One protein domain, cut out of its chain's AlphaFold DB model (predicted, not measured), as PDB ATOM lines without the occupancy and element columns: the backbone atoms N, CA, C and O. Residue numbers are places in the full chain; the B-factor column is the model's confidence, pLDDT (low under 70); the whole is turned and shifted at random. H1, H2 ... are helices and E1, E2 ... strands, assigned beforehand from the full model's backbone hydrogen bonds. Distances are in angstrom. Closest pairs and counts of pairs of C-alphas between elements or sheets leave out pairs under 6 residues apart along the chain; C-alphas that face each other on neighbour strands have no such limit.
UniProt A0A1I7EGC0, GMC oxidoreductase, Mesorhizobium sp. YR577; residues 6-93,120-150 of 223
ATOM      1  N   GLY A   6      -2.105 -45.899 -30.691       96.69
ATOM      2  CA  GLY A   6      -0.833 -45.362 -30.230       96.69
ATOM      3  C   GLY A   6      -0.913 -44.718 -28.863       96.69
ATOM      4  O   GLY A   6      -1.976 -44.253 -28.474       96.69
ATOM      5  N   PHE A   7       0.210 -44.665 -28.158       98.25
ATOM      6  CA  PHE A   7       0.425 -43.747 -27.041       98.25
ATOM      7  C   PHE A   7       1.930 -43.521 -26.847       98.25
ATOM      8  O   PHE A   7       2.750 -44.189 -27.483       98.25
ATOM      9  N   HIS A   8       2.301 -42.573 -25.989       97.88
ATOM     10  CA  HIS A   8       3.685 -42.161 -25.790       97.88
ATOM     11  C   HIS A   8       4.146 -42.267 -24.336       97.88
ATOM     12  O   HIS A   8       3.355 -42.186 -23.392       97.88
ATOM     13  N   CYS A   9       5.458 -42.407 -24.171       98.31
ATOM     14  CA  CYS A   9       6.151 -42.320 -22.895       98.31
ATOM     15  C   CYS A   9       7.362 -41.395 -23.025       98.31
ATOM     16  O   CYS A   9       8.267 -41.663 -23.811       98.31
ATOM     17  N   PHE A  10       7.391 -40.345 -22.211       97.50
ATOM     18  CA  PHE A  10       8.451 -39.347 -22.161       97.50
ATOM     19  C   PHE A  10       9.159 -39.389 -20.814       97.50
ATOM     20  O   PHE A  10       8.518 -39.597 -19.784       97.50
ATOM     21  N   PHE A  11      10.467 -39.163 -20.808       98.06
ATOM     22  CA  PHE A  11      11.232 -38.947 -19.581       98.06
ATOM     23  C   PHE A  11      12.582 -38.282 -19.869       98.06
ATOM     24  O   PHE A  11      13.013 -38.189 -21.018       98.06
ATOM     25  N   GLN A  12      13.257 -37.826 -18.818       98.06
ATOM     26  CA  GLN A  12      14.656 -37.407 -18.851       98.06
ATOM     27  C   GLN A  12      15.528 -38.544 -18.312       98.06
ATOM     28  O   GLN A  12      15.313 -39.008 -17.194       98.06
ATOM     29  N   SER A  13      16.483 -39.011 -19.107       98.25
ATOM     30  CA  SER A  13      17.447 -40.051 -18.724       98.25
ATOM     31  C   SER A  13      18.631 -39.481 -17.938       98.25
ATOM     32  O   SER A  13      18.961 -38.305 -18.081       98.25
ATOM     33  N   GLU A  14      19.277 -40.305 -17.110       98.00
ATOM     34  CA  GLU A  14      20.489 -39.898 -16.380       98.00
ATOM     35  C   GLU A  14      21.661 -39.617 -17.329       98.00
ATOM     36  O   GLU A  14      22.312 -38.580 -17.218       98.00
ATOM     37  N   GLU A  15      21.885 -40.499 -18.302       97.81
ATOM     38  CA  GLU A  15      22.966 -40.383 -19.283       97.81
ATOM     39  C   GLU A  15      22.520 -39.619 -20.541       97.81
ATOM     40  O   GLU A  15      21.385 -39.778 -20.994       97.81
ATOM     41  N   PRO A  16      23.390 -38.808 -21.169       97.50
ATOM     42  CA  PRO A  16      23.036 -38.079 -22.380       97.50
ATOM     43  C   PRO A  16      22.990 -39.003 -23.612       97.50
ATOM     44  O   PRO A  16      23.959 -39.685 -23.946       97.50
ATOM     45  N   LEU A  17      21.886 -38.958 -24.358       95.19
ATOM     46  CA  LEU A  17      21.615 -39.792 -25.537       95.19
ATOM     47  C   LEU A  17      21.799 -39.065 -26.871       95.19
ATOM     48  O   LEU A  17      21.976 -39.714 -27.901       95.19
ATOM     49  N   TRP A  18      21.770 -37.729 -26.868       95.25
ATOM     50  CA  TRP A  18      21.969 -36.905 -28.070       95.25
ATOM     51  C   TRP A  18      21.025 -37.267 -29.232       95.25
ATOM     52  O   TRP A  18      21.453 -37.353 -30.390       95.25
ATOM     53  N   VAL A  19      19.740 -37.464 -28.917       93.62
ATOM     54  CA  VAL A  19      18.686 -37.698 -29.915       93.62
ATOM     55  C   VAL A  19      18.560 -36.522 -30.894       93.62
ATOM     56  O   VAL A  19      18.905 -35.382 -30.581       93.62
ATOM     57  N   GLY A  20      18.069 -36.788 -32.106       94.69
ATOM     58  CA  GLY A  20      17.995 -35.792 -33.185       94.69
ATOM     59  C   GLY A  20      19.137 -35.880 -34.195       94.69
ATOM     60  O   GLY A  20      19.301 -34.975 -35.014       94.69
ATOM     61  N   ARG A  21      19.937 -36.952 -34.151       94.88
ATOM     62  CA  ARG A  21      21.078 -37.173 -35.051       94.88
ATOM     63  C   ARG A  21      20.816 -38.381 -35.945       94.88
ATOM     64  O   ARG A  21      20.858 -39.515 -35.477       94.88
ATOM     65  N   GLY A  22      20.580 -38.144 -37.234       95.62
ATOM     66  CA  GLY A  22      20.259 -39.194 -38.207       95.62
ATOM     67  C   GLY A  22      18.748 -39.373 -38.418       95.62
ATOM     68  O   GLY A  22      17.997 -38.413 -38.244       95.62
ATOM     69  N   PRO A  23      18.285 -40.567 -38.835       96.81
ATOM     70  CA  PRO A  23      16.870 -40.816 -39.096       96.81
ATOM     71  C   PRO A  23      16.009 -40.682 -37.836       96.81
ATOM     72  O   PRO A  23      16.435 -41.061 -36.743       96.81
ATOM     73  N   ALA A  24      14.772 -40.212 -38.014       94.69
ATOM     74  CA  ALA A  24      13.818 -39.944 -36.936       94.69
ATOM     75  C   ALA A  24      13.483 -41.174 -36.076       94.69
ATOM     76  O   ALA A  24      13.226 -41.039 -34.886       94.69
ATOM     77  N   GLN A  25      13.488 -42.371 -36.660       94.50
ATOM     78  CA  GLN A  25      13.246 -43.638 -35.974       94.50
ATOM     79  C   GLN A  25      14.177 -44.683 -36.586       94.50
ATOM     80  O   GLN A  25      14.092 -44.957 -37.780       94.50
ATOM     81  N   SER A  26      15.093 -45.231 -35.784       90.56
ATOM     82  CA  SER A  26      16.104 -46.194 -36.262       90.56
ATOM     83  C   SER A  26      16.039 -47.546 -35.551       90.56
ATOM     84  O   SER A  26      16.614 -48.521 -36.029       90.56
ATOM     85  N   SER A  27      15.342 -47.629 -34.418       91.12
ATOM     86  CA  SER A  27      15.257 -48.838 -33.605       91.12
ATOM     87  C   SER A  27      13.870 -49.004 -32.998       91.12
ATOM     88  O   SER A  27      13.137 -48.041 -32.768       91.12
ATOM     89  N   CYS A  28      13.496 -50.255 -32.745       94.19
ATOM     90  CA  CYS A  28      12.277 -50.584 -32.024       94.19
ATOM     91  C   CYS A  28      12.452 -51.864 -31.205       94.19
ATOM     92  O   CYS A  28      13.218 -52.760 -31.559       94.19
ATOM     93  N   LEU A  29      11.715 -51.935 -30.104       95.50
ATOM     94  CA  LEU A  29      11.540 -53.106 -29.262       95.50
ATOM     95  C   LEU A  29      10.329 -53.881 -29.783       95.50
ATOM     96  O   LEU A  29       9.209 -53.368 -29.809       95.50
ATOM     97  N   VAL A  30      10.571 -55.122 -30.204       94.44
ATOM     98  CA  VAL A  30       9.557 -56.020 -30.787       94.44
ATOM     99  C   VAL A  30       9.403 -57.325 -30.006       94.44
ATOM    100  O   VAL A  30       8.769 -58.251 -30.494       94.44
ATOM    101  N   GLY A  31       9.980 -57.419 -28.803       91.62
ATOM    102  CA  GLY A  31       9.830 -58.599 -27.942       91.62
ATOM    103  C   GLY A  31       8.354 -58.925 -27.665       91.62
ATOM    104  O   GLY A  31       7.916 -60.018 -28.006       91.62
ATOM    105  N   PRO A  32       7.547 -57.962 -27.174       93.75
ATOM    106  CA  PRO A  32       6.107 -58.133 -26.944       93.75
ATOM    107  C   PRO A  32       5.242 -58.169 -28.216       93.75
ATOM    108  O   PRO A  32       4.033 -57.936 -28.146       93.75
ATOM    109  N   ARG A  33       5.829 -58.437 -29.388       96.44
ATOM    110  CA  ARG A  33       5.072 -58.602 -30.633       96.44
ATOM    111  C   ARG A  33       4.324 -59.931 -30.679       96.44
ATOM    112  O   ARG A  33       3.332 -60.035 -31.395       96.44
ATOM    113  N   ASP A  34       4.816 -60.940 -29.968       97.25
ATOM    114  CA  ASP A  34       4.212 -62.266 -29.955       97.25
ATOM    115  C   ASP A  34       4.365 -62.967 -28.603       97.25
ATOM    116  O   ASP A  34       5.271 -62.659 -27.828       97.25
ATOM    117  N   GLY A  35       3.464 -63.902 -28.318       97.06
ATOM    118  CA  GLY A  35       3.456 -64.675 -27.079       97.06
ATOM    119  C   GLY A  35       2.059 -65.133 -26.674       97.06
ATOM    120  O   GLY A  35       1.052 -64.618 -27.158       97.06
ATOM    121  N   ALA A  36       1.996 -66.089 -25.739       98.12
ATOM    122  CA  ALA A  36       0.735 -66.679 -25.276       98.12
ATOM    123  C   ALA A  36      -0.249 -65.643 -24.701       98.12
ATOM    124  O   ALA A  36      -1.456 -65.819 -24.806       98.12
ATOM    125  N   PHE A  37       0.255 -64.531 -24.157       97.75
ATOM    126  CA  PHE A  37      -0.566 -63.443 -23.621       97.75
ATOM    127  C   PHE A  37      -1.506 -62.798 -24.657       97.75
ATOM    128  O   PHE A  37      -2.488 -62.170 -24.269       97.75
ATOM    129  N   ARG A  38      -1.246 -62.964 -25.966       98.12
ATOM    130  CA  ARG A  38      -2.098 -62.439 -27.049       98.12
ATOM    131  C   ARG A  38      -3.491 -63.067 -27.092       98.12
ATOM    132  O   ARG A  38      -4.349 -62.583 -27.819       98.12
ATOM    133  N   SER A  39      -3.749 -64.120 -26.313       97.81
ATOM    134  CA  SER A  39      -5.113 -64.603 -26.085       97.81
ATOM    135  C   SER A  39      -5.912 -63.743 -25.094       97.81
ATOM    136  O   SER A  39      -7.120 -63.925 -24.995       97.81
ATOM    137  N   ASP A  40      -5.263 -62.848 -24.344       97.81
ATOM    138  CA  ASP A  40      -5.891 -62.003 -23.313       97.81
ATOM    139  C   ASP A  40      -5.787 -60.503 -23.630       97.81
ATOM    140  O   ASP A  40      -6.772 -59.773 -23.490       97.81
ATOM    141  N   TYR A  41      -4.627 -60.027 -24.099       98.12
ATOM    142  CA  TYR A  41      -4.405 -58.604 -24.373       98.12
ATOM    143  C   TYR A  41      -3.483 -58.332 -25.567       98.12
ATOM    144  O   TYR A  41      -2.692 -59.184 -25.974       98.12
ATOM    145  N   SER A  42      -3.577 -57.119 -26.126       98.19
ATOM    146  CA  SER A  42      -2.869 -56.762 -27.357       98.19
ATOM    147  C   SER A  42      -1.353 -56.834 -27.248       98.19
ATOM    148  O   SER A  42      -0.757 -56.289 -26.316       98.19
ATOM    149  N   ALA A  43      -0.727 -57.403 -28.279       98.25
ATOM    150  CA  ALA A  43       0.692 -57.220 -28.545       98.25
ATOM    151  C   ALA A  43       1.048 -55.736 -28.692       98.25
ATOM    152  O   ALA A  43       0.197 -54.904 -29.030       98.25
ATOM    153  N   ASN A  44       2.325 -55.419 -28.478       98.00
ATOM    154  CA  ASN A  44       2.839 -54.079 -28.717       98.00
ATOM    155  C   ASN A  44       4.204 -54.073 -29.419       98.00
ATOM    156  O   ASN A  44       4.933 -55.067 -29.472       98.00
ATOM    157  N   LYS A  45       4.534 -52.903 -29.955       97.50
ATOM    158  CA  LYS A  45       5.883 -52.501 -30.357       97.50
ATOM    159  C   LYS A  45       6.161 -51.143 -29.739       97.50
ATOM    160  O   LYS A  45       5.284 -50.282 -29.760       97.50
ATOM    161  N   MET A  46       7.391 -50.930 -29.286       97.62
ATOM    162  CA  MET A  46       7.846 -49.636 -28.772       97.62
ATOM    163  C   MET A  46       8.992 -49.118 -29.635       97.62
ATOM    164  O   MET A  46       9.935 -49.849 -29.921       97.62
ATOM    165  N   ILE A  47       8.917 -47.874 -30.077       96.94
ATOM    166  CA  ILE A  47       9.925 -47.225 -30.915       96.94
ATOM    167  C   ILE A  47      10.635 -46.185 -30.067       96.94
ATOM    168  O   ILE A  47       9.967 -45.371 -29.438       96.94
ATOM    169  N   LEU A  48      11.967 -46.183 -30.088       96.25
ATOM    170  CA  LEU A  48      12.741 -45.068 -29.556       96.25
ATOM    171  C   LEU A  48      12.827 -43.977 -30.622       96.25
ATOM    172  O   LEU A  48      13.462 -44.167 -31.664       96.25
ATOM    173  N   ASN A  49      12.177 -42.844 -30.364       96.00
ATOM    174  CA  ASN A  49      12.230 -41.705 -31.265       96.00
ATOM    175  C   ASN A  49      13.588 -41.011 -31.147       96.00
ATOM    176  O   ASN A  49      14.068 -40.686 -30.066       96.00
ATOM    177  N   ASN A  50      14.184 -40.750 -32.303       96.81
ATOM    178  CA  ASN A  50      15.433 -40.020 -32.477       96.81
ATOM    179  C   ASN A  50      15.172 -38.646 -33.121       96.81
ATOM    180  O   ASN A  50      16.005 -38.107 -33.848       96.81
ATOM    181  N   ILE A  51      13.981 -38.087 -32.905       94.56
ATOM    182  CA  ILE A  51      13.622 -36.744 -33.362       94.56
ATOM    183  C   ILE A  51      14.271 -35.728 -32.418       94.56
ATOM    184  O   ILE A  51      14.357 -35.948 -31.211       94.56
ATOM    185  N   THR A  52      14.738 -34.608 -32.972       94.31
ATOM    186  CA  THR A  52      15.299 -33.516 -32.168       94.31
ATOM    187  C   THR A  52      14.291 -33.014 -31.135       94.31
ATOM    188  O   THR A  52      13.134 -32.742 -31.458       94.31
ATOM    189  N   GLN A  53      14.741 -32.856 -29.893       94.88
ATOM    190  CA  GLN A  53      13.902 -32.371 -28.796       94.88
ATOM    191  C   GLN A  53      14.039 -30.870 -28.535       94.88
ATOM    192  O   GLN A  53      13.402 -30.365 -27.615       94.88
ATOM    193  N   VAL A  54      14.806 -30.138 -29.356       96.56
ATOM    194  CA  VAL A  54      15.103 -28.709 -29.142       96.56
ATOM    195  C   VAL A  54      13.829 -27.890 -28.937       96.56
ATOM    196  O   VAL A  54      13.726 -27.169 -27.954       96.56
ATOM    197  N   THR A  55      12.818 -28.031 -29.798       95.69
ATOM    198  CA  THR A  55      11.577 -27.249 -29.669       95.69
ATOM    199  C   THR A  55      10.815 -27.564 -28.379       95.69
ATOM    200  O   THR A  55      10.349 -26.650 -27.701       95.69
ATOM    201  N   SER A  56      10.707 -28.845 -28.013       94.25
ATOM    202  CA  SER A  56      10.044 -29.269 -26.773       94.25
ATOM    203  C   SER A  56      10.797 -28.764 -25.535       94.25
ATOM    204  O   SER A  56      10.199 -28.164 -24.641       94.25
ATOM    205  N   ALA A  57      12.125 -28.915 -25.531       96.44
ATOM    206  CA  ALA A  57      13.018 -28.427 -24.486       96.44
ATOM    207  C   ALA A  57      12.934 -26.902 -24.313       96.44
ATOM    208  O   ALA A  57      12.785 -26.428 -23.188       96.44
ATOM    209  N   THR A  58      12.950 -26.140 -25.410       97.81
ATOM    210  CA  THR A  58      12.778 -24.679 -25.398       97.81
ATOM    211  C   THR A  58      11.435 -24.280 -24.809       97.81
ATOM    212  O   THR A  58      11.390 -23.429 -23.925       97.81
ATOM    213  N   ASN A  59      10.342 -24.921 -25.226       97.31
ATOM    214  CA  ASN A  59       9.019 -24.614 -24.683       97.31
ATOM    215  C   ASN A  59       8.931 -24.907 -23.177       97.31
ATOM    216  O   ASN A  59       8.347 -24.119 -22.433       97.31
ATOM    217  N   ALA A  60       9.527 -26.010 -22.714       95.25
ATOM    218  CA  ALA A  60       9.573 -26.351 -21.295       95.25
ATOM    219  C   ALA A  60      10.395 -25.334 -20.484       95.25
ATOM    220  O   ALA A  60       9.929 -24.859 -19.449       95.25
ATOM    221  N   ALA A  61      11.575 -24.952 -20.977       97.31
ATOM    222  CA  ALA A  61      12.454 -24.000 -20.304       97.31
ATOM    223  C   ALA A  61      11.849 -22.582 -20.251       97.31
ATOM    224  O   ALA A  61      11.878 -21.935 -19.203       97.31
ATOM    225  N   LEU A  62      11.202 -22.132 -21.333       98.00
ATOM    226  CA  LEU A  62      10.452 -20.872 -21.352       98.00
ATOM    227  C   LEU A  62       9.270 -20.894 -20.375       98.00
ATOM    228  O   LEU A  62       9.036 -19.918 -19.667       98.00
ATOM    229  N   LYS A  63       8.538 -22.013 -20.292       97.38
ATOM    230  CA  LYS A  63       7.427 -22.175 -19.339       97.38
ATOM    231  C   LYS A  63       7.898 -22.144 -17.880       97.38
ATOM    232  O   LYS A  63       7.133 -21.732 -17.013       97.38
ATOM    233  N   ALA A  64       9.140 -22.545 -17.618       96.50
ATOM    234  CA  ALA A  64       9.780 -22.412 -16.311       96.50
ATOM    235  C   ALA A  64      10.259 -20.975 -16.004       96.50
ATOM    236  O   ALA A  64      10.744 -20.722 -14.906       96.50
ATOM    237  N   GLY A  65      10.112 -20.032 -16.942       97.94
ATOM    238  CA  GLY A  65      10.504 -18.632 -16.770       97.94
ATOM    239  C   GLY A  65      12.005 -18.377 -16.915       97.94
ATOM    240  O   GLY A  65      12.471 -17.304 -16.539       97.94
ATOM    241  N   LEU A  66      12.765 -19.341 -17.445       98.19
ATOM    242  CA  LEU A  66      14.208 -19.203 -17.625       98.19
ATOM    243  C   LEU A  66      14.535 -18.242 -18.770       98.19
ATOM    244  O   LEU A  66      13.854 -18.210 -19.798       98.19
ATOM    245  N   VAL A  67      15.625 -17.492 -18.611       98.12
ATOM    246  CA  VAL A  67      16.136 -16.538 -19.606       98.12
ATOM    247  C   VAL A  67      17.665 -16.578 -19.673       98.12
ATOM    248  O   VAL A  67      18.329 -17.087 -18.770       98.12
ATOM    249  N   GLY A  68      18.246 -16.027 -20.743       97.94
ATOM    250  CA  GLY A  68      19.700 -15.888 -20.889       97.94
ATOM    251  C   GLY A  68      20.455 -17.220 -20.785       97.94
ATOM    252  O   GLY A  68      20.039 -18.226 -21.352       97.94
ATOM    253  N   ALA A  69      21.565 -17.229 -20.045       98.38
ATOM    254  CA  ALA A  69      22.424 -18.408 -19.922       98.38
ATOM    255  C   ALA A  69      21.731 -19.613 -19.253       98.38
ATOM    256  O   ALA A  69      22.050 -20.757 -19.577       98.38
ATOM    257  N   GLU A  70      20.777 -19.376 -18.347       98.31
ATOM    258  CA  GLU A  70      20.023 -20.447 -17.681       98.31
ATOM    259  C   GLU A  70      19.059 -21.141 -18.650       98.31
ATOM    260  O   GLU A  70      18.949 -22.367 -18.643       98.31
ATOM    261  N   LEU A  71      18.421 -20.368 -19.538       98.38
ATOM    262  CA  LEU A  71      17.592 -20.902 -20.620       98.38
ATOM    263  C   LEU A  71      18.416 -21.801 -21.548       98.38
ATOM    264  O   LEU A  71      18.019 -22.932 -21.824       98.38
ATOM    265  N   ASP A  72      19.587 -21.330 -21.984       98.38
ATOM    266  CA  ASP A  72      20.474 -22.096 -22.864       98.38
ATOM    267  C   ASP A  72      20.945 -23.404 -22.213       98.38
ATOM    268  O   ASP A  72      20.981 -24.452 -22.866       98.38
ATOM    269  N   ALA A  73      21.306 -23.357 -20.927       98.19
ATOM    270  CA  ALA A  73      21.738 -24.528 -20.172       98.19
ATOM    271  C   ALA A  73      20.615 -25.570 -20.056       98.19
ATOM    272  O   ALA A  73      20.848 -26.755 -20.313       98.19
ATOM    273  N   GLU A  74      19.394 -25.135 -19.743       97.88
ATOM    274  CA  GLU A  74      18.250 -26.036 -19.598       97.88
ATOM    275  C   GLU A  74      17.812 -26.634 -20.940       97.88
ATOM    276  O   GLU A  74      17.538 -27.834 -21.016       97.88
ATOM    277  N   ILE A  75      17.824 -25.850 -22.024       98.31
ATOM    278  CA  ILE A  75      17.554 -26.363 -23.376       98.31
ATOM    279  C   ILE A  75      18.557 -27.457 -23.734       98.31
ATOM    280  O   ILE A  75      18.157 -28.533 -24.187       98.31
ATOM    281  N   ARG A  76      19.858 -27.209 -23.521       97.44
ATOM    282  CA  ARG A  76      20.918 -28.188 -23.810       97.44
ATOM    283  C   ARG A  76      20.717 -29.463 -23.009       97.44
ATOM    284  O   ARG A  76      20.717 -30.541 -23.599       97.44
ATOM    285  N   LYS A  77      20.496 -29.338 -21.700       97.12
ATOM    286  CA  LYS A  77      20.260 -30.474 -20.806       97.12
ATOM    287  C   LYS A  77      19.048 -31.290 -21.265       97.12
ATOM    288  O   LYS A  77      19.189 -32.464 -21.591       97.12
ATOM    289  N   ARG A  78      17.874 -30.668 -21.390       96.75
ATOM    290  CA  ARG A  78      16.641 -31.373 -21.781       96.75
ATOM    291  C   ARG A  78      16.728 -32.017 -23.162       96.75
ATOM    292  O   ARG A  78      16.187 -33.098 -23.370       96.75
ATOM    293  N   THR A  79      17.420 -31.373 -24.103       97.19
ATOM    294  CA  THR A  79      17.565 -31.893 -25.470       97.19
ATOM    295  C   THR A  79      18.381 -33.183 -25.510       97.19
ATOM    296  O   THR A  79      18.024 -34.095 -26.250       97.19
ATOM    297  N   ILE A  80      19.475 -33.271 -24.746       97.00
ATOM    298  CA  ILE A  80      20.383 -34.424 -24.829       97.00
ATOM    299  C   ILE A  80      19.959 -35.579 -23.921       97.00
ATOM    300  O   ILE A  80      20.325 -36.710 -24.218       97.00
ATOM    301  N   HIS A  81      19.184 -35.311 -22.867       97.75
ATOM    302  CA  HIS A  81      18.697 -36.323 -21.921       97.75
ATOM    303  C   HIS A  81      17.267 -36.804 -22.215       97.75
ATOM    304  O   HIS A  81      16.842 -37.832 -21.680       97.75
ATOM    305  N   GLY A  82      16.511 -36.087 -23.051       97.12
ATOM    306  CA  GLY A  82      15.128 -36.426 -23.363       97.12
ATOM    307  C   GLY A  82      14.982 -37.758 -24.100       97.12
ATOM    308  O   GLY A  82      15.644 -38.014 -25.107       97.12
ATOM    309  N   VAL A  83      14.028 -38.567 -23.641       96.94
ATOM    310  CA  VAL A  83      13.580 -39.805 -24.285       96.94
ATOM    311  C   VAL A  83      12.099 -39.695 -24.623       96.94
ATOM    312  O   VAL A  83      11.305 -39.245 -23.802       96.94
ATOM    313  N   ASP A  84      11.742 -40.120 -25.834       96.56
ATOM    314  CA  ASP A  84      10.366 -40.283 -26.307       96.56
ATOM    315  C   ASP A  84      10.219 -41.684 -26.909       96.56
ATOM    316  O   ASP A  84      10.912 -42.050 -27.864       96.56
ATOM    317  N   LEU A  85       9.337 -42.478 -26.311       97.44
ATOM    318  CA  LEU A  85       8.950 -43.790 -26.799       97.44
ATOM    319  C   LEU A  85       7.552 -43.705 -27.404       97.44
ATOM    320  O   LEU A  85       6.601 -43.355 -26.705       97.44
ATOM    321  N   SER A  86       7.408 -44.109 -28.667       96.94
ATOM    322  CA  SER A  86       6.101 -44.328 -29.299       96.94
ATOM    323  C   SER A  86       5.708 -45.792 -29.213       96.94
ATOM    324  O   SER A  86       6.465 -46.666 -29.632       96.94
ATOM    325  N   ILE A  87       4.508 -46.070 -28.720       97.88
ATOM    326  CA  ILE A  87       3.996 -47.424 -28.542       97.88
ATOM    327  C   ILE A  87       2.839 -47.639 -29.508       97.88
ATOM    328  O   ILE A  87       1.972 -46.782 -29.642       97.88
ATOM    329  N   SER A  88       2.829 -48.779 -30.194       97.81
ATOM    330  CA  SER A  88       1.736 -49.211 -31.068       97.81
ATOM    331  C   SER A  88       1.125 -50.491 -30.518       97.81
ATOM    332  O   SER A  88       1.847 -51.468 -30.320       97.81
ATOM    333  N   LEU A  89      -0.190 -50.487 -30.308       98.25
ATOM    334  CA  LEU A  89      -0.963 -51.637 -29.845       98.25
ATOM    335  C   LEU A  89      -1.702 -52.291 -31.016       98.25
ATOM    336  O   LEU A  89      -2.239 -51.593 -31.881       98.25
ATOM    337  N   GLU A  90      -1.732 -53.622 -31.035       98.00
ATOM    338  CA  GLU A  90      -2.451 -54.402 -32.048       98.00
ATOM    339  C   GLU A  90      -3.978 -54.352 -31.831       98.00
ATOM    340  O   GLU A  90      -4.455 -54.833 -30.800       98.00
ATOM    341  N   PRO A  91      -4.776 -53.860 -32.796       97.25
ATOM    342  CA  PRO A  91      -6.220 -54.078 -32.804       97.25
ATOM    343  C   PRO A  91      -6.579 -55.470 -33.354       97.25
ATOM    344  O   PRO A  91      -5.869 -56.035 -34.189       97.25
ATOM    345  N   LEU A  92      -7.751 -55.974 -32.968       97.38
ATOM    346  CA  LEU A  92      -8.411 -57.089 -33.654       97.38
ATOM    347  C   LEU A  92      -9.446 -56.561 -34.663       97.38
ATOM    348  O   LEU A  92      -9.981 -55.463 -34.476       97.38
ATOM    349  N   PRO A  93      -9.756 -57.316 -35.733       96.81
ATOM    350  CA  PRO A  93     -10.835 -56.945 -36.637       96.81
ATOM    351  C   PRO A  93     -12.188 -57.041 -35.917       96.81
ATOM    352  O   PRO A  93     -12.627 -58.124 -35.541       96.81
ATOM    353  N   VAL A 120     -11.483 -48.921 -29.689       95.25
ATOM    354  CA  VAL A 120     -10.265 -49.721 -29.494       95.25
ATOM    355  C   VAL A 120     -10.541 -51.076 -28.827       95.25
ATOM    356  O   VAL A 120      -9.773 -52.017 -29.012       95.25
ATOM    357  N   GLY A 121     -11.637 -51.195 -28.072       96.12
ATOM    358  CA  GLY A 121     -12.021 -52.418 -27.368       96.12
ATOM    359  C   GLY A 121     -11.123 -52.785 -26.177       96.12
ATOM    360  O   GLY A 121     -10.047 -52.225 -25.954       96.12
ATOM    361  N   ASP A 122     -11.575 -53.755 -25.380       97.81
ATOM    362  CA  ASP A 122     -10.921 -54.119 -24.113       97.81
ATOM    363  C   ASP A 122      -9.577 -54.823 -24.306       97.81
ATOM    364  O   ASP A 122      -8.665 -54.642 -23.503       97.81
ATOM    365  N   TYR A 123      -9.424 -55.568 -25.403       98.31
ATOM    366  CA  TYR A 123      -8.168 -56.227 -25.772       98.31
ATOM    367  C   TYR A 123      -7.001 -55.229 -25.870       98.31
ATOM    368  O   TYR A 123      -5.924 -55.466 -25.319       98.31
ATOM    369  N   VAL A 124      -7.236 -54.080 -26.513       98.19
ATOM    370  CA  VAL A 124      -6.247 -53.000 -26.645       98.19
ATOM    371  C   VAL A 124      -6.053 -52.266 -25.317       98.19
ATOM    372  O   VAL A 124      -4.920 -51.979 -24.941       98.19
ATOM    373  N   ARG A 125      -7.130 -51.999 -24.561       98.00
ATOM    374  CA  ARG A 125      -7.040 -51.332 -23.244       98.00
ATOM    375  C   ARG A 125      -6.211 -52.135 -22.239       98.00
ATOM    376  O   ARG A 125      -5.335 -51.570 -21.591       98.00
ATOM    377  N   LYS A 126      -6.406 -53.453 -22.167       98.31
ATOM    378  CA  LYS A 126      -5.558 -54.339 -21.354       98.31
ATOM    379  C   LYS A 126      -4.107 -54.343 -21.837       98.31
ATOM    380  O   LYS A 126      -3.176 -54.366 -21.036       98.31
ATOM    381  N   GLY A 127      -3.891 -54.286 -23.153       98.19
ATOM    382  CA  GLY A 127      -2.545 -54.216 -23.714       98.19
ATOM    383  C   GLY A 127      -1.833 -52.907 -23.378       98.19
ATOM    384  O   GLY A 127      -0.627 -52.917 -23.127       98.19
ATOM    385  N   TYR A 128      -2.566 -51.792 -23.293       98.44
ATOM    386  CA  TYR A 128      -2.056 -50.532 -22.752       98.44
ATOM    387  C   TYR A 128      -1.586 -50.705 -21.301       98.44
ATOM    388  O   TYR A 128      -0.443 -50.367 -20.995       98.44
ATOM    389  N   GLU A 129      -2.401 -51.305 -20.425       97.94
ATOM    390  CA  GLU A 129      -2.035 -51.552 -19.019       97.94
ATOM    391  C   GLU A 129      -0.760 -52.403 -18.891       97.94
ATOM    392  O   GLU A 129       0.164 -52.042 -18.156       97.94
ATOM    393  N   ALA A 130      -0.658 -53.486 -19.667       97.62
ATOM    394  CA  ALA A 130       0.540 -54.323 -19.715       97.62
ATOM    395  C   ALA A 130       1.770 -53.550 -20.229       97.62
ATOM    396  O   ALA A 130       2.879 -53.692 -19.706       97.62
ATOM    397  N   SER A 131       1.579 -52.686 -21.229       98.06
ATOM    398  CA  SER A 131       2.645 -51.859 -21.801       98.06
ATOM    399  C   SER A 131       3.123 -50.779 -20.823       98.06
ATOM    400  O   SER A 131       4.317 -50.495 -20.768       98.06
ATOM    401  N   VAL A 132       2.243 -50.223 -19.980       98.44
ATOM    402  CA  VAL A 132       2.618 -49.276 -18.910       98.44
ATOM    403  C   VAL A 132       3.608 -49.909 -17.927       98.44
ATOM    404  O   VAL A 132       4.563 -49.249 -17.512       98.44
ATOM    405  N   ALA A 133       3.422 -51.181 -17.562       97.44
ATOM    406  CA  ALA A 133       4.358 -51.885 -16.682       97.44
ATOM    407  C   ALA A 133       5.750 -52.033 -17.326       97.44
ATOM    408  O   ALA A 133       6.763 -51.757 -16.682       97.44
ATOM    409  N   GLN A 134       5.796 -52.381 -18.614       97.44
ATOM    410  CA  GLN A 134       7.038 -52.481 -19.392       97.44
ATOM    411  C   GLN A 134       7.754 -51.125 -19.495       97.44
ATOM    412  O   GLN A 134       8.963 -51.042 -19.298       97.44
ATOM    413  N   LEU A 135       7.011 -50.042 -19.734       98.44
ATOM    414  CA  LEU A 135       7.568 -48.689 -19.826       98.44
ATOM    415  C   LEU A 135       8.152 -48.205 -18.498       98.44
ATOM    416  O   LEU A 135       9.209 -47.583 -18.494       98.44
ATOM    417  N   LYS A 136       7.520 -48.537 -17.365       98.50
ATOM    418  CA  LYS A 136       8.079 -48.255 -16.033       98.50
ATOM    419  C   LYS A 136       9.391 -49.000 -15.791       98.50
ATOM    420  O   LYS A 136      10.315 -48.423 -15.225       98.50
ATOM    421  N   GLN A 137       9.493 -50.250 -16.245       97.94
ATOM    422  CA  GLN A 137      10.747 -51.000 -16.184       97.94
ATOM    423  C   GLN A 137      11.831 -50.338 -17.047       97.94
ATOM    424  O   GLN A 137      12.942 -50.140 -16.565       97.94
ATOM    425  N   ILE A 138      11.507 -49.951 -18.287       97.62
ATOM    426  CA  ILE A 138      12.439 -49.237 -19.174       97.62
ATOM    427  C   ILE A 138      12.896 -47.931 -18.519       97.62
ATOM    428  O   ILE A 138      14.091 -47.702 -18.409       97.62
ATOM    429  N   ALA A 139      11.971 -47.115 -18.012       98.50
ATOM    430  CA  ALA A 139      12.295 -45.871 -17.320       98.50
ATOM    431  C   ALA A 139      13.245 -46.100 -16.126       98.50
ATOM    432  O   ALA A 139      14.205 -45.354 -15.952       98.50
ATOM    433  N   GLY A 140      13.035 -47.172 -15.353       98.50
ATOM    434  CA  GLY A 140      13.942 -47.569 -14.273       98.50
ATOM    435  C   GLY A 140      15.360 -47.891 -14.754       98.50
ATOM    436  O   GLY A 140      16.319 -47.497 -14.104       98.50
ATOM    437  N   LEU A 141      15.513 -48.533 -15.917       98.00
ATOM    438  CA  LEU A 141      16.829 -48.828 -16.507       98.00
ATOM    439  C   LEU A 141      17.579 -47.572 -16.983       98.00
ATOM    440  O   LEU A 141      18.800 -47.602 -17.081       98.00
ATOM    441  N   PHE A 142      16.861 -46.486 -17.279       97.94
ATOM    442  CA  PHE A 142      17.439 -45.192 -17.654       97.94
ATOM    443  C   PHE A 142      17.653 -44.250 -16.457       97.94
ATOM    444  O   PHE A 142      18.020 -43.091 -16.670       97.94
ATOM    445  N   ASN A 143      17.369 -44.707 -15.226       98.25
ATOM    446  CA  ASN A 143      17.299 -43.863 -14.028       98.25
ATOM    447  C   ASN A 143      16.460 -42.595 -14.279       98.25
ATOM    448  O   ASN A 143      16.846 -41.469 -13.966       98.25
ATOM    449  N   ALA A 144      15.309 -42.801 -14.922       98.19
ATOM    450  CA  ALA A 144      14.497 -41.737 -15.481       98.19
ATOM    451  C   ALA A 144      13.941 -40.771 -14.424       98.19
ATOM    452  O   ALA A 144      13.429 -41.171 -13.378       98.19
ATOM    453  N   THR A 145      13.920 -39.491 -14.782       97.94
ATOM    454  CA  THR A 145      13.181 -38.431 -14.090       97.94
ATOM    455  C   THR A 145      12.081 -37.878 -14.996       97.94
ATOM    456  O   THR A 145      12.083 -38.109 -16.205       97.94
ATOM    457  N   GLU A 146      11.103 -37.177 -14.415       96.31
ATOM    458  CA  GLU A 146       9.979 -36.582 -15.160       96.31
ATOM    459  C   GLU A 146       9.191 -37.599 -16.025       96.31
ATOM    460  O   GLU A 146       8.711 -37.262 -17.107       96.31
ATOM    461  N   LEU A 147       9.050 -38.852 -15.562       98.44
ATOM    462  CA  LEU A 147       8.321 -39.891 -16.296       98.44
ATOM    463  C   LEU A 147       6.864 -39.484 -16.547       98.44
ATOM    464  O   LEU A 147       6.080 -39.290 -15.615       98.44
ATOM    465  N   ASN A 148       6.484 -39.444 -17.819       98.00
ATOM    466  CA  ASN A 148       5.137 -39.160 -18.275       98.00
ATOM    467  C   ASN A 148       4.691 -40.212 -19.296       98.00
ATOM    468  O   ASN A 148       5.303 -40.352 -20.347       98.00
ATOM    469  N   ILE A 149       3.609 -40.933 -19.001       98.56
ATOM    470  CA  ILE A 149       2.979 -41.871 -19.937       98.56
ATOM    471  C   ILE A 149       1.599 -41.318 -20.288       98.56
ATOM    472  O   ILE A 149       0.790 -41.057 -19.396       98.56
ATOM    473  N   THR A 150       1.332 -41.116 -21.576       98.12
ATOM    474  CA  THR A 150       0.056 -40.561 -22.037       98.12
ATOM    475  C   THR A 150      -1.053 -41.601 -21.935       98.12
ATOM    476  O   THR A 150      -0.861 -42.742 -22.342       98.12
TER     477      THR A 150
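AT A GLANCE: This is residues 6 to 93 and 120 to 150 of the 223 residues of the protein "GMC oxidoreductase" of Mesorhizobium sp. YR577 (UniProt A0A1I7EGC0). A twisted wall of five antiparallel strands has one long helix, H4, packed over one face, while a pair of steeply tilted helices, H2 and H3, extends the model beyond one end of the strands and the tiny helix H1 lies beyond the other end. H3 leads straight into the strand E4, and a long link, residues 13 to 24, passes round an end of the strands to join E1, an inner strand, to E2 at one edge of the sheet. The printed part has 119 residues with four named helices and five named strands, along the chain E1 E2 H1 E3 H2 H3 E4 H4 E5; the sheet's order is E2, E3, E4, E1, E5, and the class is mixed, helices and strands. It is only just compact, close to loose, with a radius of gyration of the C-alphas of 16.3 A, and it spans 55 by 27 by 26 A.

IN THESE COORDINATES: Find C-alpha 6 at (-0.833, -45.362, -30.230), where E1, residues 6 to 12, begins its 20.8 A. The other strands are E2, residues 25 to 29, 11.7 A; E3, residues 44 to 49, 15.7 A; E4, residues 82 to 89, 23.1 A; and E5, residues 145 to 149, 12.3 A, ending at C-alpha 149, (2.979, -41.871, -19.937). H4 runs 31.0 A over residues 121 to 141, starting at (-12.021, -52.418, -27.368). Look for H1 at residues 36 to 39, 6.3 A, H2 at residues 54 to 63, 14.1 A, and H3 at residues 68 to 81, 20.5 A.

HOW THE PARTS SIT: Start at the inner strands E4 and E1, antiparallel at 160 degrees, where N 9 and O 85 are 2.9 A apart. On the other side of E4 is E3, at 154 degrees, with N 47 and O 86 2.8 A apart. The edge strands are E2, with N 29 and O 46 of E3 2.7 A apart, and E5, with N 10 of E1 and O 148 2.8 A apart. H4 is on the sheet; its closest C-alphas to E4 are those of Val 124 and Leu 89, 6.3 A. H3 only grazes the sheet with residues 77 to 81. H2 and H3 touch at Ala 57 and Ile 75, their closest C-alphas, 5.1 A, at a steep tilt of 48 degrees, opposite ways. H1 is near H4 and not on the sheet. In H2, H3 and H4 every O i to N i+4 pair is within hydrogen-bond range; H1 is too short for one.

THE WHOLE: The outline is only just a rod, and its farthest C-alphas, those of Ser 39 and Gly 68, are 54.9 A apart. Residues 94 to 119 are not printed; C-alphas 93 and 120 stand 10.2 A apart across the cut. The link from E1 to E2 is long. Mean pLDDT of the printed part is 97.1, and no printed residue is under 70.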